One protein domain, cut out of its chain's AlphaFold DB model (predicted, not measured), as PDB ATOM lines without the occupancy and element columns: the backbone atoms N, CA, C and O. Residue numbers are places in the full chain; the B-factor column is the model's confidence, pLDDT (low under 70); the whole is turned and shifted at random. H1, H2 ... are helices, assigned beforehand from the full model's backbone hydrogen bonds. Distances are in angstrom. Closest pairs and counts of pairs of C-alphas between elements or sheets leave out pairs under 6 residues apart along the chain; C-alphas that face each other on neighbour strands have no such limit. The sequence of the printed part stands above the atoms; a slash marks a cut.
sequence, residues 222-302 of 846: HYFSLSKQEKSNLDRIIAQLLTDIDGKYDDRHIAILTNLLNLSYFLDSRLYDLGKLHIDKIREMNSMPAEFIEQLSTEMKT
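This is residues 222 to 302 of the 846 residues of an uncharacterized protein of Xenorhabdus bovienii str. kraussei Quebec (UniProt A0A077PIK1). What does the model look like at first sight? One helix, H2, stands in the middle of a compact all-helix domain: the long H1 packs on one side of it, a hairpin of H4 and H5 packs on the opposite side mainly through H4, and H3 packs on H2 between them. What is it made of, and how large is it? The printed part has 81 residues with five named helices in the order H1, H2, H3, H4, H5 and no named strand. It is compact, with a radius of gyration of the C-alphas of 12.8 A and spans of 35 by 33 by 19 A.

Where is the longest helix? H1 is residues 228 to 244, 24.3 A from first to last C-alpha, and begins with C-alpha 228 at (215.693, 271.526, 406.996). Which helices follow? H2 is residues 251 to 263, 18.4 A long, with C-alpha 251 at (210.320, 256.467, 382.345). H3 is residues 269 to 277, 12.5 A, and H4 is residues 279 to 285, 10.0 A. H5 is residues 287 to 298, 16.4 A, and ends with C-alpha 298 at (218.817, 280.306, 375.146).

What does H1 touch? With residues 234 to 241 alone it touches H2, the closest C-alphas being those of Ile 238 and Leu 260, 7.2 A apart. The two form a helical hairpin, running opposite ways at a shallow tilt of 33 degrees, only just short of steep. H1 is apart from H4 and from H5. What else touches H2, the hub? H3 forms a hairpin with it at a steep tilt of 43 degrees, opposite ways, with the C-alphas of Leu 261 and Leu 271 closest at 6.3 A. H4 touches it about perpendicular, at 82 degrees, with the C-alphas of Ile 254 and Ile 282 closest at 6.4 A. H5 only just touches it, with 3 pairs of C-alphas within 8 A, the closest being those of Thr 258 and Pro 289 at 7.1 A. How do H4 and H5 stand? They form a hairpin at a shallow tilt of 21 degrees, opposite ways, with the C-alphas of Arg 283 and Ala 290 closest at 5.3 A. What does the backbone show? In H1, H2, H3, H4 and H5 every O i to N i+4 pair is within hydrogen-bond range.

How far does it reach? The two C-alphas farthest apart, those of Gln 229 and Thr 302, are 37.6 A apart. Are there cuts or long links? The printed part has no cut, and no link is long. Where is confidence low? The mean pLDDT of the printed part is 84.8, and residues 246 to 248 and 297 to 302 are under 70.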
ATOM      1  N   HIS A 222     208.227 277.672 397.989       86.75
ATOM      2  CA  HIS A 222     209.423 277.877 397.191       86.75
ATOM      3  C   HIS A 222     210.587 277.040 397.747       86.75
ATOM      4  O   HIS A 222     210.673 276.816 398.954       86.75
ATOM      5  N   TYR A 223     211.537 276.643 396.893       88.50
ATOM      6  CA  TYR A 223     212.718 275.854 397.285       88.50
ATOM      7  C   TYR A 223     213.478 276.434 398.493       88.50
ATOM      8  O   TYR A 223     213.877 275.721 399.414       88.50
ATOM      9  N   PHE A 224     213.636 277.758 398.531       90.31
ATOM     10  CA  PHE A 224     214.319 278.452 399.630       90.31
ATOM     11  C   PHE A 224     213.537 278.496 400.951       90.31
ATOM     12  O   PHE A 224     214.139 278.784 401.984       90.31
ATOM     13  N   SER A 225     212.240 278.186 400.918       90.19
ATOM     14  CA  SER A 225     211.329 278.164 402.071       90.19
ATOM     15  C   SER A 225     211.137 276.776 402.675       90.19
ATOM     16  O   SER A 225     210.462 276.644 403.697       90.19
ATOM     17  N   LEU A 226     211.717 275.737 402.065       91.12
ATOM     18  CA  LEU A 226     211.664 274.378 402.600       91.12
ATOM     19  C   LEU A 226     212.224 274.333 404.029       91.12
ATOM     20  O   LEU A 226     213.164 275.052 404.377       91.12
ATOM     21  N   SER A 227     211.678 273.454 404.864       90.94
ATOM     22  CA  SER A 227     212.304 273.129 406.148       90.94
ATOM     23  C   SER A 227     213.618 272.367 405.947       90.94
ATOM     24  O   SER A 227     213.869 271.775 404.893       90.94
ATOM     25  N   LYS A 228     214.459 272.321 406.985       91.31
ATOM     26  CA  LYS A 228     215.693 271.526 406.996       91.31
ATOM     27  C   LYS A 228     215.437 270.053 406.667       91.31
ATOM     28  O   LYS A 228     216.169 269.470 405.870       91.31
ATOM     29  N   GLN A 229     214.378 269.464 407.224       91.44
ATOM     30  CA  GLN A 229     214.024 268.070 406.953       91.44
ATOM     31  C   GLN A 229     213.618 267.851 405.490       91.44
ATOM     32  O   GLN A 229     214.038 266.873 404.873       91.44
ATOM     33  N   GLU A 230     212.812 268.749 404.920       91.69
ATOM     34  CA  GLU A 230     212.386 268.651 403.518       91.69
ATOM     35  C   GLU A 230     213.558 268.821 402.561       91.69
ATOM     36  O   GLU A 230     213.696 268.033 401.625       91.69
ATOM     37  N   LYS A 231     214.443 269.785 402.835       92.69
ATOM     38  CA  LYS A 231     215.670 269.986 402.065       92.69
ATOM     39  C   LYS A 231     216.586 268.764 402.121       92.69
ATOM     40  O   LYS A 231     217.071 268.325 401.084       92.69
ATOM     41  N   SER A 232     216.772 268.175 403.302       92.38
ATOM     42  CA  SER A 232     217.578 266.960 403.471       92.38
ATOM     43  C   SER A 232     216.987 265.763 402.714       92.38
ATOM     44  O   SER A 232     217.715 265.027 402.045       92.38
ATOM     45  N   ASN A 233     215.660 265.593 402.754       92.06
ATOM     46  CA  ASN A 233     214.975 264.562 401.973       92.06
ATOM     47  C   ASN A 233     215.172 264.781 400.466       92.06
ATOM     48  O   ASN A 233     215.489 263.830 399.753       92.06
ATOM     49  N   LEU A 234     215.027 266.025 400.000       92.81
ATOM     50  CA  LEU A 234     215.254 266.402 398.608       92.81
ATOM     51  C   LEU A 234     216.690 266.075 398.174       92.81
ATOM     52  O   LEU A 234     216.875 265.351 397.200       92.81
ATOM     53  N   ASP A 235     217.699 266.513 398.930       92.81
ATOM     54  CA  ASP A 235     219.113 266.272 398.612       92.81
ATOM     55  C   ASP A 235     219.465 264.785 398.566       92.81
ATOM     56  O   ASP A 235     220.211 264.345 397.685       92.81
ATOM     57  N   ARG A 236     218.897 263.986 399.477       94.50
ATOM     58  CA  ARG A 236     219.071 262.531 399.466       94.50
ATOM     59  C   ARG A 236     218.507 261.911 398.189       94.50
ATOM     60  O   ARG A 236     219.177 261.070 397.593       94.50
ATOM     61  N   ILE A 237     217.297 262.296 397.783       94.19
ATOM     62  CA  ILE A 237     216.658 261.743 396.579       94.19
ATOM     63  C   ILE A 237     217.414 262.191 395.325       94.19
ATOM     64  O   ILE A 237     217.603 261.379 394.425       94.19
ATOM     65  N   ILE A 238     217.915 263.431 395.287       93.94
ATOM     66  CA  ILE A 238     218.790 263.909 394.207       93.94
ATOM     67  C   ILE A 238     220.040 263.032 394.113       93.94
ATOM     68  O   ILE A 238     220.343 262.514 393.042       93.94
ATOM     69  N   ALA A 239     220.744 262.810 395.225       92.75
ATOM     70  CA  ALA A 239     221.946 261.976 395.233       92.75
ATOM     71  C   ALA A 239     221.660 260.528 394.788       92.75
ATOM     72  O   ALA A 239     222.454 259.934 394.056       92.75
ATOM     73  N   GLN A 240     220.517 259.971 395.200       91.06
ATOM     74  CA  GLN A 240     220.080 258.633 394.794       91.06
ATOM     75  C   GLN A 240     219.749 258.571 393.298       91.06
ATOM     76  O   GLN A 240     220.283 257.707 392.613       91.06
ATOM     77  N   LEU A 241     218.973 259.524 392.767       92.50
ATOM     78  CA  LEU A 241     218.655 259.595 391.337       92.50
ATOM     79  C   LEU A 241     219.919 259.710 390.479       92.50
ATOM     80  O   LEU A 241     220.049 258.989 389.494       92.50
ATOM     81  N   LEU A 242     220.842 260.604 390.849       89.75
ATOM     82  CA  LEU A 242     222.093 260.806 390.111       89.75
ATOM     83  C   LEU A 242     222.938 259.525 390.058       89.75
ATOM     84  O   LEU A 242     223.610 259.285 389.064       89.75
ATOM     85  N   THR A 243     222.881 258.698 391.106       87.38
ATOM     86  CA  THR A 243     223.569 257.399 391.133       87.38
ATOM     87  C   THR A 243     222.849 256.358 390.271       87.38
ATOM     88  O   THR A 243     223.499 255.576 389.581       87.38
ATOM     89  N   ASP A 244     221.515 256.335 390.305       84.25
ATOM     90  CA  ASP A 244     220.711 255.291 389.660       84.25
ATOM     91  C   ASP A 244     220.560 255.499 388.140       84.25
ATOM     92  O   ASP A 244     220.445 254.528 387.390       84.25
ATOM     93  N   ILE A 245     220.586 256.749 387.661       82.00
ATOM     94  CA  ILE A 245     220.366 257.063 386.241       82.00
ATOM     95  C   ILE A 245     221.581 256.760 385.344       82.00
ATOM     96  O   ILE A 245     221.413 256.597 384.135       82.00
ATOM     97  N   ASP A 246     222.783 256.626 385.917       64.69
ATOM     98  CA  ASP A 246     224.073 256.521 385.208       64.69
ATOM     99  C   ASP A 246     224.345 255.115 384.606       64.69
ATOM    100  O   ASP A 246     225.446 254.567 384.646       64.69
ATOM    101  N   GLY A 247     223.308 254.480 384.046       66.44
ATOM    102  CA  GLY A 247     223.379 253.136 383.470       66.44
ATOM    103  C   GLY A 247     222.171 252.768 382.608       66.44
ATOM    104  O   GLY A 247     222.153 253.020 381.404       66.44
ATOM    105  N   LYS A 248     221.170 252.108 383.210       67.69
ATOM    106  CA  LYS A 248     219.948 251.613 382.549       67.69
ATOM    107  C   LYS A 248     218.736 252.284 383.204       67.69
ATOM    108  O   LYS A 248     218.357 251.902 384.306       67.69
ATOM    109  N   TYR A 249     218.143 253.268 382.534       76.38
ATOM    110  CA  TYR A 249     217.010 254.032 383.058       76.38
ATOM    111  C   TYR A 249     215.697 253.675 382.349       76.38
ATOM    112  O   TYR A 249     215.682 253.074 381.273       76.38
ATOM    113  N   ASP A 250     214.588 254.059 382.972       81.12
ATOM    114  CA  ASP A 250     213.241 253.971 382.413       81.12
ATOM    115  C   ASP A 250     212.452 255.258 382.692       81.12
ATOM    116  O   ASP A 250     212.942 256.176 383.356       81.12
ATOM    117  N   ASP A 251     211.209 255.310 382.219       85.25
ATOM    118  CA  ASP A 251     210.320 256.467 382.345       85.25
ATOM    119  C   ASP A 251     210.112 256.935 383.797       85.25
ATOM    120  O   ASP A 251     209.887 258.116 384.056       85.25
ATOM    121  N   ARG A 252     210.248 256.049 384.790       89.06
ATOM    122  CA  ARG A 252     210.100 256.439 386.200       89.06
ATOM    123  C   ARG A 252     211.254 257.327 386.649       89.06
ATOM    124  O   ARG A 252     211.029 258.248 387.423       89.06
ATOM    125  N   HIS A 253     212.462 257.098 386.135       91.00
ATOM    126  CA  HIS A 253     213.617 257.953 386.419       91.00
ATOM    127  C   HIS A 253     213.416 259.358 385.852       91.00
ATOM    128  O   HIS A 253     213.704 260.338 386.531       91.00
ATOM    129  N   ILE A 254     212.856 259.459 384.643       91.38
ATOM    130  CA  ILE A 254     212.531 260.747 384.018       91.38
ATOM    131  C   ILE A 254     211.409 261.461 384.785       91.38
ATOM    132  O   ILE A 254     211.481 262.672 384.995       91.38
ATOM    133  N   ALA A 255     210.414 260.724 385.286       91.50
ATOM    134  CA  ALA A 255     209.367 261.289 386.132       91.50
ATOM    135  C   ALA A 255     209.921 261.804 387.475       91.50
ATOM    136  O   ALA A 255     209.576 262.909 387.895       91.50
ATOM    137  N   ILE A 256     210.828 261.054 388.122       94.00
ATOM    138  CA  ILE A 256     211.549 261.511 389.323       94.00
ATOM    139  C   ILE A 256     212.346 262.778 388.998       94.00
ATOM    140  O   ILE A 256     212.185 263.782 389.685       94.00
ATOM    141  N   LEU A 257     213.158 262.766 387.935       93.31
ATOM    142  CA  LEU A 257     213.944 263.919 387.489       93.31
ATOM    143  C   LEU A 257     213.065 265.160 387.300       93.31
ATOM    144  O   LEU A 257     213.384 266.223 387.822       93.31
ATOM    145  N   THR A 258     211.927 265.009 386.625       92.00
ATOM    146  CA  THR A 258     210.970 266.097 386.385       92.00
ATOM    147  C   THR A 258     210.400 266.651 387.695       92.00
ATOM    148  O   THR A 258     210.342 267.868 387.879       92.00
ATOM    149  N   ASN A 259     210.036 265.781 388.644       92.56
ATOM    150  CA  ASN A 259     209.569 266.205 389.966       92.56
ATOM    151  C   ASN A 259     210.649 266.982 390.734       92.56
ATOM    152  O   ASN A 259     210.358 268.021 391.326       92.56
ATOM    153  N   LEU A 260     211.895 266.496 390.721       92.75
ATOM    154  CA  LEU A 260     213.011 267.133 391.424       92.75
ATOM    155  C   LEU A 260     213.431 268.460 390.778       92.75
ATOM    156  O   LEU A 260     213.765 269.403 391.496       92.75
ATOM    157  N   LEU A 261     213.382 268.567 389.447       91.25
ATOM    158  CA  LEU A 261     213.615 269.819 388.720       91.25
ATOM    159  C   LEU A 261     212.613 270.898 389.144       91.25
ATOM    160  O   LEU A 261     213.019 272.001 389.505       91.25
ATOM    161  N   ASN A 262     211.326 270.548 389.200       88.88
ATOM    162  CA  ASN A 262     210.277 271.459 389.659       88.88
ATOM    163  C   ASN A 262     210.453 271.843 391.138       88.88
ATOM    164  O   ASN A 262     210.392 273.021 391.479       88.88
ATOM    165  N   LEU A 263     210.729 270.874 392.018       89.19
ATOM    166  CA  LEU A 263     210.954 271.116 393.452       89.19
ATOM    167  C   LEU A 263     212.171 272.002 393.738       89.19
ATOM    168  O   LEU A 263     212.148 272.809 394.666       89.19
ATOM    169  N   SER A 264     213.241 271.836 392.962       88.81
ATOM    170  CA  SER A 264     214.467 272.633 393.078       88.81
ATOM    171  C   SER A 264     214.400 273.957 392.318       88.81
ATOM    172  O   SER A 264     215.366 274.716 392.356       88.81
ATOM    173  N   TYR A 265     213.286 274.244 391.627       86.00
ATOM    174  CA  TYR A 265     213.135 275.414 390.759       86.00
ATOM    175  C   TYR A 265     214.288 275.543 389.745       86.00
ATOM    176  O   TYR A 265     214.717 276.647 389.421       86.00
ATOM    177  N   PHE A 266     214.806 274.410 389.253       86.75
ATOM    178  CA  PHE A 266     215.932 274.342 388.309       86.75
ATOM    179  C   PHE A 266     217.249 274.956 388.829       86.75
ATOM    180  O   PHE A 266     218.154 275.235 388.044       86.75
ATOM    181  N   LEU A 267     217.386 275.150 390.147       84.75
ATOM    182  CA  LEU A 267     218.577 275.747 390.766       84.75
ATOM    183  C   LEU A 267     219.696 274.732 391.050       84.75
ATOM    184  O   LEU A 267     220.848 275.132 391.223       84.75
ATOM    185  N   ASP A 268     219.392 273.430 391.116       88.19
ATOM    186  CA  ASP A 268     220.425 272.395 391.238       88.19
ATOM    187  C   ASP A 268     221.051 272.132 389.864       88.19
ATOM    188  O   ASP A 268     220.416 271.564 388.971       88.19
ATOM    189  N   SER A 269     222.313 272.535 389.696       88.75
ATOM    190  CA  SER A 269     223.030 272.414 388.424       88.75
ATOM    191  C   SER A 269     223.131 270.972 387.929       88.75
ATOM    192  O   SER A 269     223.033 270.735 386.730       88.75
ATOM    193  N   ARG A 270     223.253 269.994 388.835       92.31
ATOM    194  CA  ARG A 270     223.392 268.574 388.480       92.31
ATOM    195  C   ARG A 270     222.095 268.044 387.884       92.31
ATOM    196  O   ARG A 270     222.123 267.342 386.878       92.31
ATOM    197  N   LEU A 271     220.958 268.395 388.494       92.12
ATOM    198  CA  LEU A 271     219.644 268.060 387.943       92.12
ATOM    199  C   LEU A 271     219.401 268.773 386.617       92.12
ATOM    200  O   LEU A 271     218.887 268.157 385.691       92.12
ATOM    201  N   TYR A 272     219.758 270.055 386.524       89.75
ATOM    202  CA  TYR A 272     219.575 270.847 385.311       89.75
ATOM    203  C   TYR A 272     220.366 270.273 384.128       89.75
ATOM    204  O   TYR A 272     219.801 270.069 383.051       89.75
ATOM    205  N   ASP A 273     221.639 269.933 384.335       89.75
ATOM    206  CA  ASP A 273     222.488 269.314 383.315       89.75
ATOM    207  C   ASP A 273     221.957 267.936 382.895       89.75
ATOM    208  O   ASP A 273     221.899 267.622 381.703       89.75
ATOM    209  N   LEU A 274     221.481 267.136 383.854       90.19
ATOM    210  CA  LEU A 274     220.827 265.860 383.570       90.19
ATOM    211  C   LEU A 274     219.498 266.043 382.811       90.19
ATOM    212  O   LEU A 274     219.189 265.287 381.892       90.19
ATOM    213  N   GLY A 275     218.729 267.079 383.153       90.00
ATOM    214  CA  GLY A 275     217.495 267.464 382.471       90.00
ATOM    215  C   GLY A 275     217.727 267.814 381.005       90.00
ATOM    216  O   GLY A 275     216.971 267.367 380.145       90.00
ATOM    217  N   LYS A 276     218.817 268.526 380.695       89.75
ATOM    218  CA  LYS A 276     219.227 268.801 379.308       89.75
ATOM    219  C   LYS A 276     219.530 267.533 378.526       89.75
ATOM    220  O   LYS A 276     219.125 267.426 377.372       89.75
ATOM    221  N   LEU A 277     220.226 266.577 379.142       90.19
ATOM    222  CA  LEU A 277     220.582 265.314 378.491       90.19
ATOM    223  C   LEU A 277     219.340 264.503 378.083       90.19
ATOM    224  O   LEU A 277     219.361 263.817 377.064       90.19
ATOM    225  N   HIS A 278     218.257 264.608 378.857       89.44
ATOM    226  CA  HIS A 278     217.019 263.848 378.662       89.44
ATOM    227  C   HIS A 278     215.811 264.710 378.265       89.44
ATOM    228  O   HIS A 278     214.666 264.304 378.478       89.44
ATOM    229  N   ILE A 279     216.039 265.880 377.663       89.81
ATOM    230  CA  ILE A 279     214.986 266.871 377.402       89.81
ATOM    231  C   ILE A 279     213.834 266.338 376.540       89.81
ATOM    232  O   ILE A 279     212.671 266.606 376.838       89.81
ATOM    233  N   ASP A 280     214.135 265.518 375.531       89.12
ATOM    234  CA  ASP A 280     213.117 264.919 374.661       89.12
ATOM    235  C   ASP A 280     212.181 263.993 375.448       89.12
ATOM    236  O   ASP A 280     210.970 264.004 375.239       89.12
ATOM    237  N   LYS A 281     212.724 263.243 376.417       87.94
ATOM    238  CA  LYS A 281     211.936 262.366 377.294       87.94
ATOM    239  C   LYS A 281     211.125 263.134 378.323       87.94
ATOM    240  O   LYS A 281     209.996 262.748 378.609       87.94
ATOM    241  N   ILE A 282     211.660 264.236 378.838       89.00
ATOM    242  CA  ILE A 282     210.896 265.142 379.699       89.00
ATOM    243  C   ILE A 282     209.719 265.726 378.911       89.00
ATOM    244  O   ILE A 282     208.596 265.691 379.400       89.00
ATOM    245  N   ARG A 283     209.944 266.168 377.665       89.81
ATOM    246  CA  ARG A 283     208.904 266.726 376.787       89.81
ATOM    247  C   ARG A 283     207.775 265.736 376.498       89.81
ATOM    248  O   ARG A 283     206.619 266.148 376.462       89.81
ATOM    249  N   GLU A 284     208.091 264.452 376.313       86.62
ATOM    250  CA  GLU A 284     207.085 263.389 376.154       86.62
ATOM    251  C   GLU A 284     206.144 263.282 377.374       86.62
ATOM    252  O   GLU A 284     204.981 262.918 377.212       86.62
ATOM    253  N   MET A 285     206.619 263.617 378.582       81.69
ATOM    254  CA  MET A 285     205.832 263.562 379.824       81.69
ATOM    255  C   MET A 285     205.142 264.881 380.166       81.69
ATOM    256  O   MET A 285     203.981 264.892 380.572       81.69
ATOM    257  N   ASN A 286     205.873 265.990 380.062       78.75
ATOM    258  CA  ASN A 286     205.402 267.331 380.371       78.75
ATOM    259  C   ASN A 286     206.219 268.356 379.572       78.75
ATOM    260  O   ASN A 286     207.435 268.461 379.742       78.75
ATOM    261  N   SER A 287     205.553 269.136 378.719       84.19
ATOM    262  CA  SER A 287     206.237 270.123 377.880       84.19
ATOM    263  C   SER A 287     206.772 271.313 378.680       84.19
ATOM    264  O   SER A 287     207.834 271.824 378.342       84.19
ATOM    265  N   MET A 288     206.122 271.693 379.789       84.19
ATOM    266  CA  MET A 288     206.468 272.894 380.562       84.19
ATOM    267  C   MET A 288     207.913 272.874 381.111       84.19
ATOM    268  O   MET A 288     208.653 273.823 380.851       84.19
ATOM    269  N   PRO A 289     208.387 271.822 381.816       83.88
ATOM    270  CA  PRO A 289     209.779 271.752 382.267       83.88
ATOM    271  C   PRO A 289     210.797 271.724 381.120       83.88
ATOM    272  O   PRO A 289     211.876 272.295 381.252       83.88
ATOM    273  N   ALA A 290     210.468 271.075 379.998       85.44
ATOM    274  CA  ALA A 290     211.352 271.015 378.834       85.44
ATOM    275  C   ALA A 290     211.505 272.395 378.171       85.44
ATOM    276  O   ALA A 290     212.623 272.825 377.898       85.44
ATOM    277  N   GLU A 291     210.396 273.113 377.985       83.94
ATOM    278  CA  GLU A 291     210.385 274.487 377.471       83.94
ATOM    279  C   GLU A 291     211.196 275.427 378.376       83.94
ATOM    280  O   GLU A 291     211.999 276.218 377.884       83.94
ATOM    281  N   PHE A 292     211.066 275.289 379.701       81.62
ATOM    282  CA  PHE A 292     211.823 276.096 380.661       81.62
ATOM    283  C   PHE A 292     213.340 275.841 380.586       81.62
ATOM    284  O   PHE A 292     214.137 276.780 380.605       81.62
ATOM    285  N   ILE A 293     213.765 274.580 380.431       83.81
ATOM    286  CA  ILE A 293     215.185 274.226 380.241       83.81
ATOM    287  C   ILE A 293     215.744 274.842 378.949       83.81
ATOM    288  O   ILE A 293     216.878 275.333 378.930       83.81
ATOM    289  N   GLU A 294     214.965 274.834 377.866       82.00
ATOM    290  CA  GLU A 294     215.344 275.455 376.593       82.00
ATOM    291  C   GLU A 294     215.441 276.976 376.696       82.00
ATOM    292  O   GLU A 294     216.426 277.550 376.221       82.00
ATOM    293  N   GLN A 295     214.482 277.629 377.357       76.44
ATOM    294  CA  GLN A 295     214.510 279.074 377.606       76.44
ATOM    295  C   GLN A 295     215.772 279.476 378.372       76.44
ATOM    296  O   GLN A 295     216.561 280.276 377.866       76.44
ATOM    297  N   LEU A 296     216.052 278.824 379.505       70.06
ATOM    298  CA  LEU A 296     217.263 279.072 380.297       70.06
ATOM    299  C   LEU A 296     218.559 278.811 379.511       70.06
ATOM    300  O   LEU A 296     219.577 279.470 379.726       70.06
ATOM    301  N   SER A 297     218.544 277.851 378.584       66.75
ATOM    302  CA  SER A 297     219.693 277.560 377.715       66.75
ATOM    303  C   SER A 297     219.890 278.610 376.616       66.75
ATOM    304  O   SER A 297     221.010 278.795 376.132       66.75
ATOM    305  N   THR A 298     218.822 279.307 376.225       59.31
ATOM    306  CA  THR A 298     218.817 280.306 375.146       59.31
ATOM    307  C   THR A 298     219.083 281.722 375.676       59.31
ATOM    308  O   THR A 298     219.782 282.498 375.019       59.31
ATOM    309  N   GLU A 299     218.621 282.034 376.890       51.56
ATOM    310  CA  GLU A 299     218.809 283.322 377.581       51.56
ATOM    311  C   GLU A 299     220.270 283.618 377.972       51.56
ATOM    312  O   GLU A 299     220.629 284.766 378.223       51.56
ATOM    313  N   MET A 300     221.173 282.633 377.903       43.66
ATOM    314  CA  MET A 300     222.620 282.866 378.048       43.66
ATOM    315  C   MET A 300     223.308 283.453 376.800       43.66
ATOM    316  O   MET A 300     224.533 283.593 376.776       43.66
ATOM    317  N   LYS A 301     222.565 283.874 375.767       42.94
ATOM    318  CA  LYS A 301     223.086 284.845 374.791       42.94
ATOM    319  C   LYS A 301     222.832 286.251 375.312       42.94
ATOM    320  O   LYS A 301     221.899 286.923 374.890       42.94
ATOM    321  N   THR A 302     223.710 286.691 376.211       43.62
ATOM    322  CA  THR A 302     223.793 288.085 376.662       43.62
ATOM    323  C   THR A 302     223.710 289.013 375.448       43.62
ATOM    324  O   THR A 302     224.609 288.986 374.594       43.62
TER     325      THR A 302